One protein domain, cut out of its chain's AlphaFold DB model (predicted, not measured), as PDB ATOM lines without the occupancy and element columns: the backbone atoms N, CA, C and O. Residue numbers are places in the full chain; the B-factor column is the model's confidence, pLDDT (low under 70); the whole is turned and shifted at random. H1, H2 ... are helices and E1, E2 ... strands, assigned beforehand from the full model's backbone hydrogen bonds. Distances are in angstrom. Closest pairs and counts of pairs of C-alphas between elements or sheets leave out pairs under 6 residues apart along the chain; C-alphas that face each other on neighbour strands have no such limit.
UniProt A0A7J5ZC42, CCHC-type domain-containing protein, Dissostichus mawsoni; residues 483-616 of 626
ATOM      1  N   THR A 483      27.053  21.853  44.690       92.69
ATOM      2  CA  THR A 483      26.924  21.672  43.238       92.69
ATOM      3  C   THR A 483      25.656  20.870  42.971       92.69
ATOM      4  O   THR A 483      25.631  19.651  43.142       92.69
ATOM      5  N   ILE A 484      24.591  21.569  42.592       94.88
ATOM      6  CA  ILE A 484      23.273  20.996  42.341       94.88
ATOM      7  C   ILE A 484      23.197  20.544  40.891       94.88
ATOM      8  O   ILE A 484      23.341  21.345  39.969       94.88
ATOM      9  N   THR A 485      22.966  19.245  40.687       95.81
ATOM     10  CA  THR A 485      22.692  18.693  39.359       95.81
ATOM     11  C   THR A 485      21.187  18.620  39.153       95.81
ATOM     12  O   THR A 485      20.487  17.957  39.914       95.81
ATOM     13  N   VAL A 486      20.698  19.276  38.105       93.75
ATOM     14  CA  VAL A 486      19.284  19.339  37.732       93.75
ATOM     15  C   VAL A 486      19.057  18.587  36.425       93.75
ATOM     16  O   VAL A 486      19.850  18.694  35.486       93.75
ATOM     17  N   HIS A 487      17.957  17.845  36.353       93.19
ATOM     18  CA  HIS A 487      17.465  17.220  35.134       93.19
ATOM     19  C   HIS A 487      15.990  17.571  34.920       93.19
ATOM     20  O   HIS A 487      15.145  17.275  35.766       93.19
ATOM     21  N   MET A 488      15.688  18.166  33.766       83.56
ATOM     22  CA  MET A 488      14.322  18.446  33.322       83.56
ATOM     23  C   MET A 488      13.906  17.421  32.270       83.56
ATOM     24  O   MET A 488      14.673  17.142  31.349       83.56
ATOM     25  N   PHE A 489      12.686  16.884  32.373       82.25
ATOM     26  CA  PHE A 489      12.153  15.985  31.339       82.25
ATOM     27  C   PHE A 489      11.881  16.723  30.022       82.25
ATOM     28  O   PHE A 489      11.990  16.129  28.952       82.25
ATOM     29  N   ASN A 490      11.557  18.015  30.105       80.12
ATOM     30  CA  ASN A 490      11.568  18.928  28.973       80.12
ATOM     31  C   ASN A 490      12.939  19.634  28.911       80.12
ATOM     32  O   ASN A 490      13.215  20.494  29.753       80.12
ATOM     33  N   PRO A 491      13.813  19.305  27.941       78.69
ATOM     34  CA  PRO A 491      15.152  19.890  27.867       78.69
ATOM     35  C   PRO A 491      15.137  21.379  27.482       78.69
ATOM     36  O   PRO A 491      16.139  22.060  27.681       78.69
ATOM     37  N   PHE A 492      14.023  21.904  26.966       78.12
ATOM     38  CA  PHE A 492      13.914  23.292  26.507       78.12
ATOM     39  C   PHE A 492      13.655  24.305  27.628       78.12
ATOM     40  O   PHE A 492      13.723  25.507  27.387       78.12
ATOM     41  N   VAL A 493      13.406  23.845  28.861       79.19
ATOM     42  CA  VAL A 493      13.337  24.730  30.034       79.19
ATOM     43  C   VAL A 493      14.652  25.494  30.149       79.19
ATOM     44  O   VAL A 493      15.718  24.877  30.131       79.19
ATOM     45  N   THR A 494      14.581  26.819  30.250       83.56
ATOM     46  CA  THR A 494      15.761  27.686  30.171       83.56
ATOM     47  C   THR A 494      16.619  27.618  31.431       83.56
ATOM     48  O   THR A 494      16.128  27.403  32.542       83.56
ATOM     49  N   ASP A 495      17.919  27.859  31.263       88.12
ATOM     50  CA  ASP A 495      18.863  27.942  32.380       88.12
ATOM     51  C   ASP A 495      18.500  29.079  33.340       88.12
ATOM     52  O   ASP A 495      18.641  28.923  34.550       88.12
ATOM     53  N   ARG A 496      17.956  30.185  32.807       85.44
ATOM     54  CA  ARG A 496      17.449  31.308  33.603       85.44
ATOM     55  C   ARG A 496      16.314  30.875  34.530       85.44
ATOM     56  O   ARG A 496      16.397  31.134  35.720       85.44
ATOM     57  N   ALA A 497      15.310  30.161  34.016       82.69
ATOM     58  CA  ALA A 497      14.193  29.683  34.835       82.69
ATOM     59  C   ALA A 497      14.655  28.722  35.946       82.69
ATOM     60  O   ALA A 497      14.125  28.737  37.055       82.69
ATOM     61  N   LEU A 498      15.671  27.896  35.669       87.88
ATOM     62  CA  LEU A 498      16.281  27.025  36.676       87.88
ATOM     63  C   LEU A 498      17.094  27.807  37.714       87.88
ATOM     64  O   LEU A 498      17.023  27.478  38.897       87.88
ATOM     65  N   ALA A 499      17.839  28.830  37.297       88.69
ATOM     66  CA  ALA A 499      18.580  29.700  38.205       88.69
ATOM     67  C   ALA A 499      17.634  30.506  39.109       88.69
ATOM     68  O   ALA A 499      17.852  30.552  40.313       88.69
ATOM     69  N   GLU A 500      16.550  31.062  38.562       88.75
ATOM     70  CA  GLU A 500      15.498  31.753  39.324       88.75
ATOM     71  C   GLU A 500      14.836  30.815  40.342       88.75
ATOM     72  O   GLU A 500      14.682  31.174  41.510       88.75
ATOM     73  N   PHE A 501      14.510  29.582  39.936       91.88
ATOM     74  CA  PHE A 501      13.977  28.559  40.838       91.88
ATOM     75  C   PHE A 501      14.952  28.222  41.976       91.88
ATOM     76  O   PHE A 501      14.565  28.229  43.144       91.88
ATOM     77  N   LEU A 502      16.226  27.957  41.666       93.56
ATOM     78  CA  LEU A 502      17.244  27.679  42.685       93.56
ATOM     79  C   LEU A 502      17.522  28.905  43.574       93.56
ATOM     80  O   LEU A 502      17.795  28.738  44.763       93.56
ATOM     81  N   GLY A 503      17.358  30.114  43.030       91.25
ATOM     82  CA  GLY A 503      17.458  31.404  43.722       91.25
ATOM     83  C   GLY A 503      16.537  31.543  44.941       91.25
ATOM     84  O   GLY A 503      16.830  32.253  45.909       91.25
ATOM     85  N   GLN A 504      15.423  30.806  44.948       89.69
ATOM     86  CA  GLN A 504      14.494  30.775  46.079       89.69
ATOM     87  C   GLN A 504      15.097  30.087  47.316       89.69
ATOM     88  O   GLN A 504      14.741  30.420  48.450       89.69
ATOM     89  N   TYR A 505      16.048  29.171  47.104       91.94
ATOM     90  CA  TYR A 505      16.683  28.349  48.139       91.94
ATOM     91  C   TYR A 505      18.105  28.811  48.483       91.94
ATOM     92  O   TYR A 505      18.620  28.476  49.546       91.94
ATOM     93  N   GLY A 506      18.746  29.591  47.612       90.44
ATOM     94  CA  GLY A 506      20.144  29.981  47.761       90.44
ATOM     95  C   GLY A 506      20.592  31.031  46.756       90.44
ATOM     96  O   GLY A 506      19.843  31.407  45.865       90.44
ATOM     97  N   GLU A 507      21.828  31.493  46.886       92.00
ATOM     98  CA  GLU A 507      22.487  32.316  45.874       92.00
ATOM     99  C   GLU A 507      23.100  31.412  44.795       92.00
ATOM    100  O   GLU A 507      23.867  30.498  45.103       92.00
ATOM    101  N   VAL A 508      22.761  31.639  43.524       92.25
ATOM    102  CA  VAL A 508      23.310  30.874  42.394       92.25
ATOM    103  C   VAL A 508      24.580  31.563  41.898       92.25
ATOM    104  O   VAL A 508      24.519  32.616  41.278       92.25
ATOM    105  N   LEU A 509      25.735  30.945  42.152       86.94
ATOM    106  CA  LEU A 509      27.059  31.541  41.926       86.94
ATOM    107  C   LEU A 509      27.564  31.393  40.486       86.94
ATOM    108  O   LEU A 509      28.504  32.066  40.074       86.94
ATOM    109  N   THR A 510      27.003  30.451  39.726       83.88
ATOM    110  CA  THR A 510      27.487  30.105  38.381       83.88
ATOM    111  C   THR A 510      26.337  29.957  37.402       83.88
ATOM    112  O   THR A 510      25.256  29.482  37.757       83.88
ATOM    113  N   ALA A 511      26.602  30.300  36.142       86.00
ATOM    114  CA  ALA A 511      25.737  29.919  35.036       86.00
ATOM    115  C   ALA A 511      25.664  28.387  34.897       86.00
ATOM    116  O   ALA A 511      26.539  27.652  35.362       86.00
ATOM    117  N   ALA A 512      24.623  27.902  34.218       89.31
ATOM    118  CA  ALA A 512      24.409  26.475  34.035       89.31
ATOM    119  C   ALA A 512      25.576  25.816  33.285       89.31
ATOM    120  O   ALA A 512      25.837  26.085  32.109       89.31
ATOM    121  N   ARG A 513      26.240  24.862  33.937       92.75
ATOM    122  CA  ARG A 513      27.183  23.965  33.269       92.75
ATOM    123  C   ARG A 513      26.426  22.787  32.669       92.75
ATOM    124  O   ARG A 513      25.926  21.919  33.386       92.75
ATOM    125  N   HIS A 514      26.400  22.710  31.346       90.19
ATOM    126  CA  HIS A 514      25.853  21.562  30.630       90.19
ATOM    127  C   HIS A 514      26.752  20.332  30.803       90.19
ATOM    128  O   HIS A 514      27.908  20.320  30.373       90.19
ATOM    129  N   VAL A 515      26.224  19.281  31.437       88.75
ATOM    130  CA  VAL A 515      26.967  18.036  31.655       88.75
ATOM    131  C   VAL A 515      27.004  17.256  30.351       88.75
ATOM    132  O   VAL A 515      25.980  16.731  29.897       88.75
ATOM    133  N   LYS A 516      28.189  17.198  29.754       86.38
ATOM    134  CA  LYS A 516      28.457  16.480  28.513       86.38
ATOM    135  C   LYS A 516      29.037  15.096  28.800       86.38
ATOM    136  O   LYS A 516      29.734  14.916  29.798       86.38
ATOM    137  N   ASP A 517      28.711  14.127  27.957       85.69
ATOM    138  CA  ASP A 517      29.315  12.798  27.999       85.69
ATOM    139  C   ASP A 517      30.751  12.817  27.439       85.69
ATOM    140  O   ASP A 517      31.311  13.870  27.124       85.69
ATOM    141  N   THR A 518      31.372  11.643  27.322       86.50
ATOM    142  CA  THR A 518      32.741  11.513  26.804       86.50
ATOM    143  C   THR A 518      32.889  11.946  25.346       86.50
ATOM    144  O   THR A 518      34.010  12.211  24.924       86.50
ATOM    145  N   MET A 519      31.792  12.029  24.588       77.94
ATOM    146  CA  MET A 519      31.759  12.494  23.200       77.94
ATOM    147  C   MET A 519      31.439  13.993  23.097       77.94
ATOM    148  O   MET A 519      31.361  14.533  21.998       77.94
ATOM    149  N   GLY A 520      31.256  14.687  24.226       83.06
ATOM    150  CA  GLY A 520      30.905  16.105  24.242       83.06
ATOM    151  C   GLY A 520      29.412  16.383  24.023       83.06
ATOM    152  O   GLY A 520      29.030  17.551  23.895       83.06
ATOM    153  N   ILE A 521      28.558  15.353  24.016       83.00
ATOM    154  CA  ILE A 521      27.111  15.485  23.815       83.00
ATOM    155  C   ILE A 521      26.443  15.805  25.151       83.00
ATOM    156  O   ILE A 521      26.727  15.188  26.177       83.00
ATOM    157  N   TRP A 522      25.539  16.786  25.161       89.25
ATOM    158  CA  TRP A 522      24.825  17.172  26.373       89.25
ATOM    159  C   TRP A 522      23.839  16.084  26.826       89.25
ATOM    160  O   TRP A 522      22.966  15.655  26.082       89.25
ATOM    161  N   THR A 523      23.946  15.677  28.092       87.06
ATOM    162  CA  THR A 523      23.153  14.585  28.691       87.06
ATOM    163  C   THR A 523      21.755  15.001  29.170       87.06
ATOM    164  O   THR A 523      21.081  14.234  29.859       87.06
ATOM    165  N   GLY A 524      21.328  16.238  28.903       85.12
ATOM    166  CA  GLY A 524      20.108  16.813  29.481       85.12
ATOM    167  C   GLY A 524      20.246  17.218  30.956       85.12
ATOM    168  O   GLY A 524      19.282  17.677  31.564       85.12
ATOM    169  N   ARG A 525      21.428  17.040  31.567       92.44
ATOM    170  CA  ARG A 525      21.715  17.471  32.945       92.44
ATOM    171  C   ARG A 525      22.456  18.801  32.969       92.44
ATOM    172  O   ARG A 525      23.336  19.042  32.137       92.44
ATOM    173  N   ARG A 526      22.123  19.641  33.942       94.31
ATOM    174  CA  ARG A 526      22.731  20.957  34.175       94.31
ATOM    175  C   ARG A 526      23.262  21.024  35.594       94.31
ATOM    176  O   ARG A 526      22.623  20.500  36.502       94.31
ATOM    177  N   GLN A 527      24.420  21.634  35.779       95.56
ATOM    178  CA  GLN A 527      25.030  21.827  37.087       95.56
ATOM    179  C   GLN A 527      25.086  23.306  37.435       95.56
ATOM    180  O   GLN A 527      25.526  24.113  36.620       95.56
ATOM    181  N   PHE A 528      24.678  23.618  38.660       95.31
ATOM    182  CA  PHE A 528      24.731  24.950  39.244       95.31
ATOM    183  C   PHE A 528      25.498  24.874  40.558       95.31
ATOM    184  O   PHE A 528      25.271  23.970  41.363       95.31
ATOM    185  N   GLN A 529      26.400  25.817  40.785       92.88
ATOM    186  CA  GLN A 529      26.960  26.061  42.110       92.88
ATOM    187  C   GLN A 529      26.031  27.012  42.859       92.88
ATOM    188  O   GLN A 529      25.740  28.099  42.365       92.88
ATOM    189  N   VAL A 530      25.548  26.576  44.020       93.56
ATOM    190  CA  VAL A 530      24.547  27.291  44.814       93.56
ATOM    191  C   VAL A 530      25.005  27.364  46.263       93.56
ATOM    192  O   VAL A 530      25.415  26.354  46.838       93.56
ATOM    193  N   LEU A 531      24.914  28.549  46.854       90.62
ATOM    194  CA  LEU A 531      25.095  28.782  48.278       90.62
ATOM    195  C   LEU A 531      23.718  28.777  48.953       90.62
ATOM    196  O   LEU A 531      22.948  29.722  48.800       90.62
ATOM    197  N   LEU A 532      23.368  27.692  49.643       91.69
ATOM    198  CA  LEU A 532      22.051  27.548  50.273       91.69
ATOM    199  C   LEU A 532      21.854  28.566  51.408       91.69
ATOM    200  O   LEU A 532      22.783  28.861  52.163       91.69
ATOM    201  N   LYS A 533      20.627  29.080  51.536       88.75
ATOM    202  CA  LYS A 533      20.219  29.950  52.648       88.75
ATOM    203  C   LYS A 533      20.125  29.142  53.941       88.75
ATOM    204  O   LYS A 533      19.752  27.970  53.914       88.75
ATOM    205  N   SER A 534      20.418  29.785  55.065       84.00
ATOM    206  CA  SER A 534      20.183  29.203  56.387       84.00
ATOM    207  C   SER A 534      18.683  29.162  56.691       84.00
ATOM    208  O   SER A 534      17.968  30.124  56.415       84.00
ATOM    209  N   GLU A 535      18.211  28.055  57.254       82.31
ATOM    210  CA  GLU A 535      16.826  27.856  57.690       82.31
ATOM    211  C   GLU A 535      16.852  27.042  58.992       82.31
ATOM    212  O   GLU A 535      17.222  25.869  58.941       82.31
ATOM    213  N   PRO A 536      16.510  27.637  60.154       76.44
ATOM    214  CA  PRO A 536      16.639  26.973  61.457       76.44
ATOM    215  C   PRO A 536      15.867  25.652  61.568       76.44
ATOM    216  O   PRO A 536      16.363  24.698  62.157       76.44
ATOM    217  N   GLU A 537      14.679  25.581  60.961       75.00
ATOM    218  CA  GLU A 537      13.840  24.373  60.907       75.00
ATOM    219  C   GLU A 537      14.252  23.405  59.780       75.00
ATOM    220  O   GLU A 537      13.761  22.279  59.688       75.00
ATOM    221  N   GLY A 538      15.158  23.839  58.903       70.19
ATOM    222  CA  GLY A 538      15.661  23.060  57.785       70.19
ATOM    223  C   GLY A 538      16.626  21.968  58.242       70.19
ATOM    224  O   GLY A 538      17.368  22.105  59.216       70.19
ATOM    225  N   CYS A 539      16.667  20.859  57.502       68.06
ATOM    226  CA  CYS A 539      17.633  19.795  57.770       68.06
ATOM    227  C   CYS A 539      19.066  20.356  57.703       68.06
ATOM    228  O   CYS A 539      19.435  21.001  56.726       68.06
ATOM    229  N   GLY A 540      19.861  20.144  58.754       72.44
ATOM    230  CA  GLY A 540      21.213  20.704  58.843       72.44
ATOM    231  C   GLY A 540      21.262  22.238  58.892       72.44
ATOM    232  O   GLY A 540      22.297  22.805  58.555       72.44
ATOM    233  N   GLY A 541      20.160  22.903  59.262       79.50
ATOM    234  CA  GLY A 541      20.068  24.361  59.348       79.50
ATOM    235  C   GLY A 541      20.020  25.065  57.989       79.50
ATOM    236  O   GLY A 541      20.341  26.251  57.906       79.50
ATOM    237  N   LEU A 542      19.680  24.347  56.911       84.94
ATOM    238  CA  LEU A 542      19.723  24.853  55.539       84.94
ATOM    239  C   LEU A 542      18.383  24.705  54.821       84.94
ATOM    240  O   LEU A 542      17.699  23.683  54.916       84.94
ATOM    241  N   LYS A 543      18.078  25.702  53.989       87.50
ATOM    242  CA  LYS A 543      16.927  25.708  53.096       87.50
ATOM    243  C   LYS A 543      17.207  24.849  51.868       87.50
ATOM    244  O   LYS A 543      17.850  25.279  50.908       87.50
ATOM    245  N   HIS A 544      16.742  23.607  51.892       88.31
ATOM    246  CA  HIS A 544      17.016  22.650  50.823       88.31
ATOM    247  C   HIS A 544      15.972  22.703  49.696       88.31
ATOM    248  O   HIS A 544      14.772  22.657  49.975       88.31
ATOM    249  N   PRO A 545      16.390  22.728  48.414       90.00
ATOM    250  CA  PRO A 545      15.449  22.613  47.313       90.00
ATOM    251  C   PRO A 545      14.858  21.195  47.236       90.00
ATOM    252  O   PRO A 545      15.549  20.207  47.521       90.00
ATOM    253  N   PRO A 546      13.587  21.060  46.822       85.94
ATOM    254  CA  PRO A 546      12.918  19.771  46.742       85.94
ATOM    255  C   PRO A 546      13.572  18.881  45.678       85.94
ATOM    256  O   PRO A 546      13.822  19.309  44.551       85.94
ATOM    257  N   ALA A 547      13.806  17.606  46.010       87.12
ATOM    258  CA  ALA A 547      14.454  16.653  45.101       87.12
ATOM    259  C   ALA A 547      13.652  16.408  43.809       87.12
ATOM    260  O   ALA A 547      14.221  16.054  42.777       87.12
ATOM    261  N   SER A 548      12.332  16.603  43.851       85.75
ATOM    262  CA  SER A 548      11.452  16.604  42.683       85.75
ATOM    263  C   SER A 548      10.580  17.853  42.702       85.75
ATOM    264  O   SER A 548       9.980  18.165  43.727       85.75
ATOM    265  N   PHE A 549      10.498  18.539  41.565       83.62
ATOM    266  CA  PHE A 549       9.825  19.830  41.436       83.62
ATOM    267  C   PHE A 549       9.147  19.971  40.066       83.62
ATOM    268  O   PHE A 549       9.362  19.162  39.155       83.62
ATOM    269  N   SER A 550       8.321  21.006  39.932       80.88
ATOM    270  CA  SER A 550       7.663  21.372  38.674       80.88
ATOM    271  C   SER A 550       7.766  22.874  38.427       80.88
ATOM    272  O   SER A 550       7.429  23.656  39.319       80.88
ATOM    273  N   LEU A 551       8.150  23.257  37.210       75.56
ATOM    274  CA  LEU A 551       8.103  24.624  36.693       75.56
ATOM    275  C   LEU A 551       7.001  24.689  35.628       75.56
ATOM    276  O   LEU A 551       7.168  24.197  34.519       75.56
ATOM    277  N   GLY A 552       5.831  25.214  35.991       76.81
ATOM    278  CA  GLY A 552       4.626  25.129  35.167       76.81
ATOM    279  C   GLY A 552       4.205  23.670  34.963       76.81
ATOM    280  O   GLY A 552       4.082  22.911  35.931       76.81
ATOM    281  N   ALA A 553       4.022  23.268  33.704       71.81
ATOM    282  CA  ALA A 553       3.752  21.880  33.321       71.81
ATOM    283  C   ALA A 553       5.019  20.997  33.283       71.81
ATOM    284  O   ALA A 553       4.916  19.763  33.255       71.81
ATOM    285  N   ASP A 554       6.212  21.600  33.322       77.81
ATOM    286  CA  ASP A 554       7.478  20.897  33.150       77.81
ATOM    287  C   ASP A 554       7.987  20.313  34.464       77.81
ATOM    288  O   ASP A 554       8.234  21.012  35.448       77.81
ATOM    289  N   ARG A 555       8.179  18.993  34.476       82.38
ATOM    290  CA  ARG A 555       8.673  18.260  35.645       82.38
ATOM    291  C   ARG A 555      10.186  18.088  35.598       82.38
ATOM    292  O   ARG A 555      10.764  17.832  34.538       82.38
ATOM    293  N   GLY A 556      10.798  18.146  36.774       86.06
ATOM    294  CA  GLY A 556      12.223  17.929  36.962       86.06
ATOM    295  C   GLY A 556      12.554  17.220  38.265       86.06
ATOM    296  O   GLY A 556      11.721  17.055  39.166       86.06
ATOM    297  N   TYR A 557      13.802  16.784  38.351       90.88
ATOM    298  CA  TYR A 557      14.410  16.337  39.594       90.88
ATOM    299  C   TYR A 557      15.819  16.905  39.723       90.88
ATOM    300  O   TYR A 557      16.469  17.249  38.732       90.88
ATOM    301  N   LEU A 558      16.287  17.001  40.960       93.75
ATOM    302  CA  LEU A 558      17.628  17.463  41.285       93.75
ATOM    303  C   LEU A 558      18.264  16.573  42.341       93.75
ATOM    304  O   LEU A 558      17.573  15.914  43.119       93.75
ATOM    305  N   PHE A 559      19.590  16.572  42.358       91.75
ATOM    306  CA  PHE A 559      20.370  15.870  43.363       91.75
ATOM    307  C   PHE A 559      21.716  16.551  43.603       91.75
ATOM    308  O   PHE A 559      22.290  17.181  42.707       91.75
ATOM    309  N   TYR A 560      22.220  16.416  44.827       91.50
ATOM    310  CA  TYR A 560      23.528  16.916  45.244       91.50
ATOM    311  C   TYR A 560      24.067  16.126  46.451       91.50
ATOM    312  O   TYR A 560      23.295  15.481  47.163       91.50
ATOM    313  N   PRO A 561      25.389  16.147  46.702       79.06
ATOM    314  CA  PRO A 561      25.976  15.507  47.878       79.06
ATOM    315  C   PRO A 561      25.412  16.068  49.187       79.06
ATOM    316  O   PRO A 561      25.216  17.276  49.305       79.06
ATOM    317  N   ARG A 562      25.196  15.201  50.186       76.00
ATOM    318  CA  ARG A 562      24.591  15.565  51.485       76.00
ATOM    319  C   ARG A 562      23.178  16.158  51.358       76.00
ATOM    320  O   ARG A 562      22.765  16.963  52.187       76.00
ATOM    321  N   GLN A 563      22.440  15.804  50.305       83.69
ATOM    322  CA  GLN A 563      21.014  16.108  50.225       83.69
ATOM    323  C   GLN A 563      20.262  15.313  51.307       83.69
ATOM    324  O   GLN A 563      20.508  14.109  51.429       83.69
ATOM    325  N   PRO A 564      19.352  15.946  52.071       83.12
ATOM    326  CA  PRO A 564      18.527  15.239  53.044       83.12
ATOM    327  C   PRO A 564      17.763  14.079  52.405       83.12
ATOM    328  O   PRO A 564      17.363  14.158  51.238       83.12
ATOM    329  N   ALA A 565      17.509  13.023  53.181       77.69
ATOM    330  CA  ALA A 565      16.634  11.938  52.750       77.69
ATOM    331  C   ALA A 565      15.289  12.518  52.291       77.69
ATOM    332  O   ALA A 565      14.688  13.316  53.004       77.69
ATOM    333  N   PHE A 566      14.845  12.158  51.088       79.19
ATOM    334  CA  PHE A 566      13.621  12.684  50.493       79.19
ATOM    335  C   PHE A 566      12.610  11.563  50.299       79.19
ATOM    336  O   PHE A 566      12.862  10.586  49.582       79.19
ATOM    337  N   CYS A 567      11.432  11.730  50.889       74.44
ATOM    338  CA  CYS A 567      10.362  10.765  50.761       74.44
ATOM    339  C   CYS A 567       9.578  11.010  49.472       74.44
ATOM    340  O   CYS A 567       8.922  12.034  49.306       74.44
ATOM    341  N   ARG A 568       9.577  10.046  48.546       71.25
ATOM    342  CA  ARG A 568       8.828  10.171  47.279       71.25
ATOM    343  C   ARG A 568       7.308  10.118  47.462       71.25
ATOM    344  O   ARG A 568       6.588  10.577  46.575       71.25
ATOM    345  N   ARG A 569       6.843   9.582  48.596       66.81
ATOM    346  CA  ARG A 569       5.425   9.440  48.938       66.81
ATOM    347  C   ARG A 569       4.824  10.763  49.426       66.81
ATOM    348  O   ARG A 569       3.887  11.244  48.798       66.81
ATOM    349  N   CYS A 570       5.393  11.378  50.467       68.06
ATOM    350  CA  CYS A 570       4.897  12.645  51.032       68.06
ATOM    351  C   CYS A 570       5.646  13.902  50.545       68.06
ATOM    352  O   CYS A 570       5.204  15.014  50.810       68.06
ATOM    353  N   ARG A 571       6.760  13.740  49.815       67.56
ATOM    354  CA  ARG A 571       7.617  14.820  49.279       67.56
ATOM    355  C   ARG A 571       8.296  15.707  50.329       67.56
ATOM    356  O   ARG A 571       8.718  16.810  49.999       67.56
ATOM    357  N   GLN A 572       8.448  15.215  51.556       67.56
ATOM    358  CA  GLN A 572       9.187  15.903  52.617       67.56
ATOM    359  C   GLN A 572      10.630  15.396  52.733       67.56
ATOM    360  O   GLN A 572      10.945  14.257  52.366       67.56
ATOM    361  N   SER A 573      11.504  16.268  53.235       68.69
ATOM    362  CA  SER A 573      12.865  15.941  53.661       68.69
ATOM    363  C   SER A 573      12.866  15.282  55.051       68.69
ATOM    364  O   SER A 573      11.939  15.455  55.836       68.69
ATOM    365  N   GLY A 574      13.907  14.505  55.357       71.88
ATOM    366  CA  GLY A 574      14.151  13.897  56.672       71.88
ATOM    367  C   GLY A 574      13.904  12.386  56.762       71.88
ATOM    368  O   GLY A 574      14.412  11.758  57.683       71.88
ATOM    369  N   HIS A 575      13.203  11.767  55.804       74.00
ATOM    370  CA  HIS A 575      12.963  10.316  55.798       74.00
ATOM    371  C   HIS A 575      12.858   9.731  54.380       74.00
ATOM    372  O   HIS A 575      12.709  10.451  53.392       74.00
ATOM    373  N   VAL A 576      12.939   8.401  54.276       77.75
ATOM    374  CA  VAL A 576      12.731   7.638  53.031       77.75
ATOM    375  C   VAL A 576      11.352   6.980  53.018       77.75
ATOM    376  O   VAL A 576      10.699   6.866  54.049       77.75
ATOM    377  N   GLU A 577      10.908   6.505  51.854       68.69
ATOM    378  CA  GLU A 577       9.557   5.952  51.663       68.69
ATOM    379  C   GLU A 577       9.190   4.816  52.636       68.69
ATOM    380  O   GLU A 577       8.047   4.753  53.079       68.69
ATOM    381  N   GLY A 578      10.155   3.972  53.019       66.50
ATOM    382  CA  GLY A 578       9.939   2.884  53.981       66.50
ATOM    383  C   GLY A 578       9.679   3.341  55.423       66.50
ATOM    384  O   GLY A 578       9.083   2.593  56.182       66.50
ATOM    385  N   GLY A 579      10.083   4.563  55.787       64.75
ATOM    386  CA  GLY A 579       9.826   5.175  57.099       64.75
ATOM    387  C   GLY A 579       8.719   6.230  57.062       64.75
ATOM    388  O   GLY A 579       8.663   7.100  57.925       64.75
ATOM    389  N   CYS A 580       7.894   6.232  56.012       71.19
ATOM    390  CA  CYS A 580       6.856   7.236  55.825       71.19
ATOM    391  C   CYS A 580       5.538   6.794  56.466       71.19
ATOM    392  O   CYS A 580       4.888   5.876  55.968       71.19
ATOM    393  N   ASN A 581       5.075   7.544  57.469       66.75
ATOM    394  CA  ASN A 581       3.768   7.340  58.112       66.75
ATOM    395  C   ASN A 581       2.575   7.829  57.256       66.75
ATOM    396  O   ASN A 581       1.445   7.888  57.723       66.75
ATOM    397  N   GLY A 582       2.821   8.155  55.980       62.22
ATOM    398  CA  GLY A 582       1.860   7.981  54.886       62.22
ATOM    399  C   GLY A 582       0.569   8.800  54.904       62.22
ATOM    400  O   GLY A 582      -0.334   8.456  54.152       62.22
ATOM    401  N   ALA A 583       0.460   9.865  55.694       57.12
ATOM    402  CA  ALA A 583      -0.821  10.535  55.906       57.12
ATOM    403  C   ALA A 583      -1.006  11.860  55.149       57.12
ATOM    404  O   ALA A 583      -1.877  12.614  55.551       57.12
ATOM    405  N   SER A 584      -0.238  12.195  54.101       64.81
ATOM    406  CA  SER A 584      -0.404  13.479  53.389       64.81
ATOM    407  C   SER A 584      -0.428  13.371  51.861       64.81
ATOM    408  O   SER A 584       0.335  12.637  51.227       64.81
ATOM    409  N   CYS A 585      -1.336  14.129  51.247       66.50
ATOM    410  CA  CYS A 585      -1.528  14.216  49.812       66.50
ATOM    411  C   CYS A 585      -0.324  14.877  49.124       66.50
ATOM    412  O   CYS A 585       0.038  16.012  49.421       66.50
ATOM    413  N   ARG A 586       0.245  14.222  48.101       62.88
ATOM    414  CA  ARG A 586       1.407  14.728  47.327       62.88
ATOM    415  C   ARG A 586       1.176  16.016  46.515       62.88
ATOM    416  O   ARG A 586       2.115  16.461  45.854       62.88
ATOM    417  N   PHE A 587      -0.044  16.558  46.473       63.84
ATOM    418  CA  PHE A 587      -0.357  17.802  45.754       63.84
ATOM    419  C   PHE A 587      -0.605  18.989  46.688       63.84
ATOM    420  O   PHE A 587      -0.104  20.068  46.392       63.84
ATOM    421  N   CYS A 588      -1.323  18.799  47.798       67.06
ATOM    422  CA  CYS A 588      -1.638  19.878  48.744       67.06
ATOM    423  C   CYS A 588      -0.966  19.740  50.118       67.06
ATOM    424  O   CYS A 588      -1.087  20.642  50.937       67.06
ATOM    425  N   GLY A 589      -0.298  18.619  50.404       63.91
ATOM    426  CA  GLY A 589       0.349  18.365  51.693       63.91
ATOM    427  C   GLY A 589      -0.606  18.042  52.850       63.91
ATOM    428  O   GLY A 589      -0.132  17.729  53.936       63.91
ATOM    429  N   GLN A 590      -1.927  18.067  52.636       65.69
ATOM    430  CA  GLN A 590      -2.932  17.780  53.669       65.69
ATOM    431  C   GLN A 590      -3.237  16.288  53.780       65.69
ATOM    432  O   GLN A 590      -3.160  15.559  52.789       65.69
ATOM    433  N   GLY A 591      -3.612  15.839  54.977       64.81
ATOM    434  CA  GLY A 591      -4.014  14.455  55.212       64.81
ATOM    435  C   GLY A 591      -5.458  14.117  54.872       64.81
ATOM    436  O   GLY A 591      -6.229  14.966  54.433       64.81
ATOM    437  N   GLY A 592      -5.799  12.834  55.017       66.94
ATOM    438  CA  GLY A 592      -7.160  12.316  54.829       66.94
ATOM    439  C   GLY A 592      -7.551  11.946  53.394       66.94
ATOM    440  O   GLY A 592      -8.622  11.382  53.195       66.94
ATOM    441  N   HIS A 593      -6.709  12.205  52.387       68.06
ATOM    442  CA  HIS A 593      -7.006  11.820  51.006       68.06
ATOM    443  C   HIS A 593      -5.762  11.454  50.192       68.06
ATOM    444  O   HIS A 593      -4.668  11.995  50.365       68.06
ATOM    445  N   GLU A 594      -5.949  10.548  49.235       61.50
ATOM    446  CA  GLU A 594      -4.951  10.280  48.211       61.50
ATOM    447  C   GLU A 594      -4.923  11.403  47.171       61.50
ATOM    448  O   GLU A 594      -5.934  12.018  46.849       61.50
ATOM    449  N   ALA A 595      -3.777  11.598  46.529       64.62
ATOM    450  CA  ALA A 595      -3.626  12.610  45.487       64.62
ATOM    451  C   ALA A 595      -4.520  12.441  44.251       64.62
ATOM    452  O   ALA A 595      -4.662  13.388  43.484       64.62
ATOM    453  N   LYS A 596      -5.103  11.257  44.040       63.34
ATOM    454  CA  LYS A 596      -6.148  11.050  43.026       63.34
ATOM    455  C   LYS A 596      -7.454  11.787  43.372       63.34
ATOM    456  O   LYS A 596      -8.163  12.189  42.463       63.34
ATOM    457  N   ASN A 597      -7.699  12.030  44.661       67.00
ATOM    458  CA  ASN A 597      -8.894  12.669  45.217       67.00
ATOM    459  C   ASN A 597      -8.617  14.108  45.692       67.00
ATOM    460  O   ASN A 597      -9.375  14.657  46.487       67.00
ATOM    461  N   CYS A 598      -7.505  14.716  45.267       70.12
ATOM    462  CA  CYS A 598      -7.152  16.071  45.681       70.12
ATOM    463  C   CYS A 598      -7.892  17.105  44.827       70.12
ATOM    464  O   CYS A 598      -7.724  17.135  43.608       70.12
ATOM    465  N   THR A 599      -8.666  17.973  45.475       70.50
ATOM    466  CA  THR A 599      -9.418  19.067  44.839       70.50
ATOM    467  C   THR A 599      -8.613  20.365  44.728       70.50
ATOM    468  O   THR A 599      -9.036  21.303  44.055       70.50
ATOM    469  N   VAL A 600      -7.433  20.427  45.355       68.75
ATOM    470  CA  VAL A 600      -6.567  21.611  45.335       68.75
ATOM    471  C   VAL A 600      -5.845  21.707  43.980       68.75
ATOM    472  O   VAL A 600      -5.181  20.749  43.569       68.75
ATOM    473  N   PRO A 601      -5.926  22.852  43.274       64.69
ATOM    474  CA  PRO A 601      -5.220  23.047  42.014       64.69
ATOM    475  C   PRO A 601      -3.702  22.989  42.221       64.69
ATOM    476  O   PRO A 601      -3.163  23.538  43.182       64.69
ATOM    477  N   LYS A 602      -3.000  22.311  41.307       69.88
ATOM    478  CA  LYS A 602      -1.553  22.065  41.421       69.88
ATOM    479  C   LYS A 602      -0.803  23.390  41.301       69.88
ATOM    480  O   LYS A 602      -1.078  24.133  40.374       69.88
ATOM    481  N   ALA A 603       0.163  23.676  42.166       65.62
ATOM    482  CA  ALA A 603       0.943  24.911  42.076       65.62
ATOM    483  C   ALA A 603       2.287  24.703  41.354       65.62
ATOM    484  O   ALA A 603       2.947  23.669  41.508       65.62
ATOM    485  N   CYS A 604       2.703  25.696  40.569       65.38
ATOM    486  CA  CYS A 604       4.058  25.794  40.026       65.38
ATOM    487  C   CYS A 604       5.056  26.175  41.137       65.38
ATOM    488  O   CYS A 604       4.820  27.142  41.853       65.38
ATOM    489  N   HIS A 605       6.200  25.485  41.243       69.94
ATOM    490  CA  HIS A 605       7.231  25.819  42.243       69.94
ATOM    491  C   HIS A 605       8.041  27.068  41.861       69.94
ATOM    492  O   HIS A 605       8.684  27.669  42.709       69.94
ATOM    493  N   GLY A 606       8.023  27.462  40.585       59.28
ATOM    494  CA  GLY A 606       8.688  28.676  40.113       59.28
ATOM    495  C   GLY A 606       7.891  29.945  40.423       59.28
ATOM    496  O   GLY A 606       8.431  30.869  41.014       59.28
ATOM    497  N   CYS A 607       6.610  29.986  40.038       62.28
ATOM    498  CA  CYS A 607       5.787  31.202  40.095       62.28
ATOM    499  C   CYS A 607       4.609  31.150  41.081       62.28
ATOM    500  O   CYS A 607       3.870  32.123  41.183       62.28
ATOM    501  N   GLY A 608       4.357  30.019  41.750       64.38
ATOM    502  CA  GLY A 608       3.208  29.855  42.656       64.38
ATOM    503  C   GLY A 608       1.836  29.784  41.967       64.38
ATOM    504  O   GLY A 608       0.828  29.559  42.634       64.38
ATOM    505  N   GLY A 609       1.777  29.935  40.638       59.69
ATOM    506  CA  GLY A 609       0.535  29.910  39.867       59.69
ATOM    507  C   GLY A 609      -0.210  28.577  39.971       59.69
ATOM    508  O   GLY A 609       0.399  27.503  39.902       59.69
ATOM    509  N   LYS A 610      -1.539  28.656  40.122       59.25
ATOM    510  CA  LYS A 610      -2.460  27.511  40.106       59.25
ATOM    511  C   LYS A 610      -2.571  26.969  38.679       59.25
ATOM    512  O   LYS A 610      -3.012  27.671  37.778       59.25
ATOM    513  N   ILE A 611      -2.214  25.708  38.486       56.72
ATOM    514  CA  ILE A 611      -2.418  24.947  37.255       56.72
ATOM    515  C   ILE A 611      -3.871  24.468  37.288       56.72
ATOM    516  O   ILE A 611      -4.198  23.465  37.934       56.72
ATOM    517  N   THR A 612      -4.763  25.225  36.652       44.16
ATOM    518  CA  THR A 612      -6.147  24.810  36.421       44.16
ATOM    519  C   THR A 612      -6.158  23.628  35.449       44.16
ATOM    520  O   THR A 612      -5.364  23.526  34.514       44.16
ATOM    521  N   SER A 613      -7.027  22.659  35.714       41.12
ATOM    522  CA  SER A 613      -7.086  21.363  35.030       41.12
ATOM    523  C   SER A 613      -7.460  21.429  33.542       41.12
ATOM    524  O   SER A 613      -7.485  20.386  32.894       41.12
ATOM    525  N   THR A 614      -7.669  22.613  32.966       35.59
ATOM    526  CA  THR A 614      -7.829  22.802  31.518       35.59
ATOM    527  C   THR A 614      -6.519  22.664  30.731       35.59
ATOM    528  O   THR A 614      -6.573  22.408  29.534       35.59
ATOM    529  N   GLU A 615      -5.351  22.681  31.386       32.91
ATOM    530  CA  GLU A 615      -4.042  22.420  30.745       32.91
ATOM    531  C   GLU A 615      -3.409  21.072  31.152       32.91
ATOM    532  O   GLU A 615      -2.239  20.786  30.887       32.91
ATOM    533  N   ALA A 616      -4.180  20.176  31.777       31.78
ATOM    534  CA  ALA A 616      -3.680  18.900  32.299       31.78
ATOM    535  C   ALA A 616      -3.641  17.738  31.278       31.78
ATOM    536  O   ALA A 616      -3.587  16.579  31.695       31.78
TER     537      ALA A 616
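This is residues 483 to 616 of the 626 residues of the protein "CCHC-type domain-containing protein" of Dissostichus mawsoni (UniProt A0A7J5ZC42). Little of this domain is regular: a strongly twisted, branched antiparallel sheet curls round one helix, H1, and residues 560 to 616, with no named element, loop away beyond the E5 and E6 hairpin. The 134 printed residues include E1, H1, E2, E3, E4, E5 and E6, in that order; the class is mixed, with 43 residues in named elements. It is compact, radius of gyration of the C-alphas 15.9 A, spanning 48 by 39 by 26 A.

E4, residues 522 to 532, 26.2 A, ends at C-alpha 532 (22.051, 27.548, 50.273). E1, 483 to 488, 16.4 A, begins at C-alpha 483 (26.924, 21.672, 43.238). The others are E2, 506 to 508; E3, 513 to 516; E5, 548 to 551; E6, 554 to 559; and H1, 495 to 503.

E4 neighbours E1, with N 484 and O 528 2.8 A apart, E2, with N 507 and O 531 2.8 A, and E3, its hairpin partner, with N 513 and O 527 2.9 A. E6 neighbours E1, N 487 and O 557 2.9 A, and E5, N 551 and O 554 2.9 A. H1, every O i to N i+4 pair within hydrogen-bond range, is on the sheet; C-alphas 499 and 508 are its closest to E2, 6.4 A.

The farthest C-alphas, Met 519 and Gly 592, are 50.2 A apart. The printed part has no cut; the E4 to E5 link is long. Confidence is under 70 in 43 residues, among them 581 to 597 and 600 to 616.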